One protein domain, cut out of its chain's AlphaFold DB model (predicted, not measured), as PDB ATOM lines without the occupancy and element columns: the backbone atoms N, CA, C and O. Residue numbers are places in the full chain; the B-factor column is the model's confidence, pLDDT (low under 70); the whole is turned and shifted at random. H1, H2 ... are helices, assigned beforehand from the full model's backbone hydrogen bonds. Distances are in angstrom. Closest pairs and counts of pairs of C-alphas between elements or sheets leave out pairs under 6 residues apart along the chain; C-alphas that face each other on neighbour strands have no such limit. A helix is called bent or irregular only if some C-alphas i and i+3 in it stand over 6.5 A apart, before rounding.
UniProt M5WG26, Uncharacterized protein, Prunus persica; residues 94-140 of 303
ATOM      1  N   SER A  94     193.561 185.279 184.536       60.81
ATOM      2  CA  SER A  94     194.802 185.422 183.784       60.81
ATOM      3  C   SER A  94     194.629 184.922 182.344       60.81
ATOM      4  O   SER A  94     194.240 183.776 182.093       60.81
ATOM      5  N   LEU A  95     194.869 185.808 181.379       68.00
ATOM      6  CA  LEU A  95     194.794 185.472 179.964       68.00
ATOM      7  C   LEU A  95     196.070 184.706 179.592       68.00
ATOM      8  O   LEU A  95     197.184 185.163 179.851       68.00
ATOM      9  N   LYS A  96     195.904 183.504 179.032       70.25
ATOM     10  CA  LYS A  96     197.017 182.615 178.678       70.25
ATOM     11  C   LYS A  96     197.529 182.958 177.289       70.25
ATOM     12  O   LYS A  96     196.808 182.772 176.312       70.25
ATOM     13  N   VAL A  97     198.769 183.431 177.210       74.69
ATOM     14  CA  VAL A  97     199.398 183.847 175.951       74.69
ATOM     15  C   VAL A  97     200.461 182.831 175.551       74.69
ATOM     16  O   VAL A  97     201.356 182.497 176.332       74.69
ATOM     17  N   LEU A  98     200.347 182.331 174.319       75.06
ATOM     18  CA  LEU A  98     201.364 181.516 173.671       75.06
ATOM     19  C   LEU A  98     202.246 182.429 172.820       75.06
ATOM     20  O   LEU A  98     201.833 182.868 171.751       75.06
ATOM     21  N   LEU A  99     203.451 182.713 173.306       79.12
ATOM     22  CA  LEU A  99     204.437 183.482 172.556       79.12
ATOM     23  C   LEU A  99     205.318 182.532 171.743       79.12
ATOM     24  O   LEU A  99     206.009 181.683 172.311       79.12
ATOM     25  N   VAL A 100     205.308 182.691 170.422       75.00
ATOM     26  CA  VAL A 100     206.233 182.004 169.516       75.00
ATOM     27  C   VAL A 100     207.085 183.065 168.841       75.00
ATOM     28  O   VAL A 100     206.623 183.778 167.961       75.00
ATOM     29  N   GLU A 101     208.330 183.164 169.284       85.31
ATOM     30  CA  GLU A 101     209.321 184.109 168.773       85.31
ATOM     31  C   GLU A 101     210.588 183.336 168.391       85.31
ATOM     32  O   GLU A 101     210.848 182.273 168.957       85.31
ATOM     33  N   TYR A 102     211.360 183.791 167.406       73.88
ATOM     34  CA  TYR A 102     212.580 183.082 166.995       73.88
ATOM     35  C   TYR A 102     213.772 183.496 167.864       73.88
ATOM     36  O   TYR A 102     214.426 182.640 168.455       73.88
ATOM     37  N   ASP A 103     213.967 184.802 168.030       85.81
ATOM     38  CA  ASP A 103     215.064 185.389 168.793       85.81
ATOM     39  C   ASP A 103     214.804 185.369 170.310       85.81
ATOM     40  O   ASP A 103     213.718 185.707 170.789       85.81
ATOM     41  N   ASP A 104     215.821 184.982 171.078       72.94
ATOM     42  CA  ASP A 104     215.764 184.948 172.534       72.94
ATOM     43  C   ASP A 104     215.676 186.347 173.139       72.94
ATOM     44  O   ASP A 104     214.922 186.530 174.096       72.94
ATOM     45  N   CYS A 105     216.375 187.344 172.593       80.88
ATOM     46  CA  CYS A 105     216.330 188.706 173.131       80.88
ATOM     47  C   CYS A 105     214.909 189.270 173.049       80.88
ATOM     48  O   CYS A 105     214.359 189.747 174.046       80.88
ATOM     49  N   THR A 106     214.278 189.126 171.885       82.62
ATOM     50  CA  THR A 106     212.919 189.623 171.665       82.62
ATOM     51  C   THR A 106     211.889 188.836 172.487       82.62
ATOM     52  O   THR A 106     211.074 189.441 173.190       82.62
ATOM     53  N   ARG A 107     212.032 187.504 172.575       84.88
ATOM     54  CA  ARG A 107     211.198 186.638 173.431       84.88
ATOM     55  C   ARG A 107     211.194 187.093 174.890       84.88
ATOM     56  O   ARG A 107     210.140 187.085 175.531       84.88
ATOM     57  N   HIS A 108     212.352 187.472 175.432       78.81
ATOM     58  CA  HIS A 108     212.464 187.939 176.817       78.81
ATOM     59  C   HIS A 108     211.762 189.281 177.023       78.81
ATOM     60  O   HIS A 108     211.018 189.426 177.994       78.81
ATOM     61  N   VAL A 109     211.941 190.230 176.099       83.81
ATOM     62  CA  VAL A 109     211.292 191.549 176.164       83.81
ATOM     63  C   VAL A 109     209.772 191.410 176.073       83.81
ATOM     64  O   VAL A 109     209.051 191.918 176.930       83.81
ATOM     65  N   VAL A 110     209.270 190.651 175.098       82.75
ATOM     66  CA  VAL A 110     207.827 190.450 174.907       82.75
ATOM     67  C   VAL A 110     207.217 189.670 176.076       82.75
ATOM     68  O   VAL A 110     206.149 190.027 176.573       82.75
ATOM     69  N   THR A 111     207.919 188.665 176.606       82.06
ATOM     70  CA  THR A 111     207.479 187.945 177.814       82.06
ATOM     71  C   THR A 111     207.422 188.867 179.033       82.06
ATOM     72  O   THR A 111     206.484 188.765 179.826       82.06
ATOM     73  N   ALA A 112     208.394 189.768 179.196       79.50
ATOM     74  CA  ALA A 112     208.396 190.735 180.288       79.50
ATOM     75  C   ALA A 112     207.193 191.683 180.191       79.50
ATOM     76  O   ALA A 112     206.508 191.898 181.190       79.50
ATOM     77  N   LEU A 113     206.877 192.187 178.998       83.81
ATOM     78  CA  LEU A 113     205.706 193.042 178.775       83.81
ATOM     79  C   LEU A 113     204.394 192.310 179.087       83.81
ATOM     80  O   LEU A 113     203.554 192.820 179.825       83.81
ATOM     81  N   LEU A 114     204.245 191.075 178.605       82.25
ATOM     82  CA  LEU A 114     203.056 190.259 178.862       82.25
ATOM     83  C   LEU A 114     202.884 189.937 180.355       82.25
ATOM     84  O   LEU A 114     201.772 189.986 180.877       82.25
ATOM     85  N   ARG A 115     203.974 189.680 181.082       75.31
ATOM     86  CA  ARG A 115     203.917 189.482 182.539       75.31
ATOM     87  C   ARG A 115     203.510 190.751 183.289       75.31
ATOM     88  O   ARG A 115     202.739 190.653 184.238       75.31
ATOM     89  N   ASN A 116     203.978 191.922 182.852       71.62
ATOM     90  CA  ASN A 116     203.579 193.206 183.440       71.62
ATOM     91  C   ASN A 116     202.082 193.491 183.241       71.62
ATOM     92  O   ASN A 116     201.437 194.044 184.126       71.62
ATOM     93  N   CYS A 117     201.501 193.036 182.131       72.81
ATOM     94  CA  CYS A 117     200.071 193.175 181.865       72.81
ATOM     95  C   CYS A 117     199.213 192.018 182.434       72.81
ATOM     96  O   CYS A 117     198.080 191.823 182.002       72.81
ATOM     97  N   SER A 118     199.723 191.258 183.415       60.91
ATOM     98  CA  SER A 118     199.027 190.133 184.077       60.91
ATOM     99  C   SER A 118     198.660 188.945 183.167       60.91
ATOM    100  O   SER A 118     197.715 188.200 183.452       60.91
ATOM    101  N   TYR A 119     199.415 188.717 182.087       70.19
ATOM    102  CA  TYR A 119     199.242 187.544 181.225       70.19
ATOM    103  C   TYR A 119     200.084 186.352 181.702       70.19
ATOM    104  O   TYR A 119     201.269 186.472 182.027       70.19
ATOM    105  N   GLU A 120     199.481 185.162 181.687       66.56
ATOM    106  CA  GLU A 120     200.173 183.903 181.971       66.56
ATOM    107  C   GLU A 120     200.830 183.403 180.678       66.56
ATOM    108  O   GLU A 120     200.180 182.821 179.805       66.56
ATOM    109  N   VAL A 121     202.131 183.653 180.532       67.19
ATOM    110  CA  VAL A 121     202.902 183.185 179.374       67.19
ATOM    111  C   VAL A 121     203.334 181.745 179.613       67.19
ATOM    112  O   VAL A 121     204.165 181.478 180.485       67.19
ATOM    113  N   LYS A 122     202.798 180.811 178.825       62.06
ATOM    114  CA  LYS A 122     203.273 179.423 178.820       62.06
ATOM    115  C   LYS A 122     204.292 179.259 177.698       62.06
ATOM    116  O   LYS A 122     203.886 179.275 176.536       62.06
ATOM    117  N   PRO A 123     205.592 179.075 178.001       53.31
ATOM    118  CA  PRO A 123     206.546 178.670 176.983       53.31
ATOM    119  C   PRO A 123     206.199 177.235 176.580       53.31
ATOM    120  O   PRO A 123     206.572 176.271 177.248       53.31
ATOM    121  N   ILE A 124     205.407 177.077 175.523       58.97
ATOM    122  CA  ILE A 124     205.106 175.752 174.994       58.97
ATOM    123  C   ILE A 124     206.349 175.301 174.240       58.97
ATOM    124  O   ILE A 124     206.753 175.906 173.245       58.97
ATOM    125  N   ARG A 125     206.988 174.237 174.738       63.59
ATOM    126  CA  ARG A 125     208.074 173.580 174.010       63.59
ATOM    127  C   ARG A 125     207.531 173.172 172.642       63.59
ATOM    128  O   ARG A 125     206.445 172.602 172.565       63.59
ATOM    129  N   LYS A 126     208.284 173.438 171.571       62.09
ATOM    130  CA  LYS A 126     207.861 173.208 170.174       62.09
ATOM    131  C   LYS A 126     207.260 171.805 169.936       62.09
ATOM    132  O   LYS A 126     206.377 171.658 169.098       62.09
ATOM    133  N   ASN A 127     207.710 170.792 170.685       58.59
ATOM    134  CA  ASN A 127     207.228 169.410 170.587       58.59
ATOM    135  C   ASN A 127     205.783 169.202 171.099       58.59
ATOM    136  O   ASN A 127     205.038 168.434 170.496       58.59
ATOM    137  N   GLU A 128     205.344 169.935 172.123       66.75
ATOM    138  CA  GLU A 128     204.015 169.768 172.733       66.75
ATOM    139  C   GLU A 128     202.910 170.310 171.821       66.75
ATOM    140  O   GLU A 128     201.859 169.691 171.649       66.75
ATOM    141  N   LEU A 129     203.169 171.453 171.173       72.19
ATOM    142  CA  LEU A 129     202.225 172.057 170.236       72.19
ATOM    143  C   LEU A 129     202.030 171.165 169.008       72.19
ATOM    144  O   LEU A 129     200.894 170.932 168.601       72.19
ATOM    145  N   LYS A 130     203.125 170.615 168.463       67.94
ATOM    146  CA  LYS A 130     203.085 169.670 167.339       67.94
ATOM    147  C   LYS A 130     202.263 168.426 167.693       67.94
ATOM    148  O   LYS A 130     201.435 168.011 166.887       67.94
ATOM    149  N   ASN A 131     202.439 167.864 168.888       70.12
ATOM    150  CA  ASN A 131     201.697 166.677 169.329       70.12
ATOM    151  C   ASN A 131     200.198 166.953 169.510       70.12
ATOM    152  O   ASN A 131     199.360 166.165 169.061       70.12
ATOM    153  N   LEU A 132     199.851 168.091 170.118       77.38
ATOM    154  CA  LEU A 132     198.459 168.479 170.329       77.38
ATOM    155  C   LEU A 132     197.744 168.738 168.997       77.38
ATOM    156  O   LEU A 132     196.632 168.254 168.781       77.38
ATOM    157  N   TRP A 133     198.413 169.425 168.068       78.25
ATOM    158  CA  TRP A 133     197.868 169.684 166.739       78.25
ATOM    159  C   TRP A 133     197.740 168.410 165.900       78.25
ATOM    160  O   TRP A 133     196.714 168.211 165.262       78.25
ATOM    161  N   GLN A 134     198.711 167.493 165.961       74.12
ATOM    162  CA  GLN A 134     198.619 166.191 165.288       74.12
ATOM    163  C   GLN A 134     197.445 165.346 165.793       74.12
ATOM    164  O   GLN A 134     196.810 164.635 165.013       74.12
ATOM    165  N   HIS A 135     197.147 165.390 167.093       76.75
ATOM    166  CA  HIS A 135     195.995 164.685 167.652       76.75
ATOM    167  C   HIS A 135     194.671 165.266 167.135       76.75
ATOM    168  O   HIS A 135     193.792 164.515 166.709       76.75
ATOM    169  N   ILE A 136     194.554 166.596 167.118       77.12
ATOM    170  CA  ILE A 136     193.366 167.303 166.621       77.12
ATOM    171  C   ILE A 136     193.194 167.075 165.115       77.12
ATOM    172  O   ILE A 136     192.109 166.710 164.666       77.12
ATOM    173  N   TRP A 137     194.274 167.190 164.342       75.31
ATOM    174  CA  TRP A 137     194.282 166.956 162.901       75.31
ATOM    175  C   TRP A 137     193.852 165.531 162.547       75.31
ATOM    176  O   TRP A 137     192.966 165.356 161.714       75.31
ATOM    177  N   ARG A 138     194.389 164.510 163.234       71.62
ATOM    178  CA  ARG A 138     193.947 163.115 163.051       71.62
ATOM    179  C   ARG A 138     192.466 162.932 163.358       71.62
ATOM    180  O   ARG A 138     191.806 162.142 162.694       71.62
ATOM    181  N   ARG A 139     191.933 163.649 164.348       70.25
ATOM    182  CA  ARG A 139     190.524 163.534 164.731       70.25
ATOM    183  C   ARG A 139     189.580 164.236 163.753       70.25
ATOM    184  O   ARG A 139     188.496 163.716 163.508       70.25
ATOM    185  N   CYS A 140     189.992 165.359 163.168       56.56
ATOM    186  CA  CYS A 140     189.184 166.110 162.205       56.56
ATOM    187  C   CYS A 140     189.290 165.563 160.774       56.56
ATOM    188  O   CYS A 140     188.306 165.588 160.041       56.56
TER     189      CYS A 140
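Overview. This is residues 94 to 140 of the 303 residues of an uncharacterized protein of Prunus persica (UniProt M5WG26). A small body made of a first stretch, residues 94 to 103, and a helix, H1, that folds back beside it, with a second helix, H2, sticking out as an arm over residues 127 to 140. The link after H1 also belongs to the body, where its residues 120 to 121 pair in parallel with residues 96 to 97. The printed part has 47 residues with two named helices, H1 then H2, and no named strand; its class is all helix. The whole is loose, with a radius of gyration of the C-alphas of 13.0 A, and spans 37 by 25 by 12 A, only just flat.

Along the chain. The printed part begins at Ser 94, with its C-alpha at (194.802, 185.422, 183.784). H1 holds residues 104 to 116, from C-alpha 104 at (215.764, 184.948, 172.534), and measures 18.3 A from first to last C-alpha. H2 holds residues 126 to 140 and measures 21.5 A, ending with C-alpha 140 at (189.184, 166.110, 162.205).

Arrangement. Residues 96 to 97 and residues 120 to 121 form a short parallel pairing. H1 and H2 are apart, with no C-alpha of the one within 8 A of the other, and a short link of 9 residues joins them. Residues 127 to 140, which belong to H2, stand free. In H1 and H2 every O i to N i+4 pair is within hydrogen-bond range. Neither helix is bent.

Size, cuts and confidence. The two C-alphas farthest apart are those of Asn 116 and Arg 138, at 37.6 A. Without residues 127 to 140 the body spans 24 by 19 by 8 A. The printed part has no cut and no long link between its helices. The mean pLDDT of the printed part is 72.8, and residues 94 to 95, 118, 120 to 128, 130 and 140 are under 70.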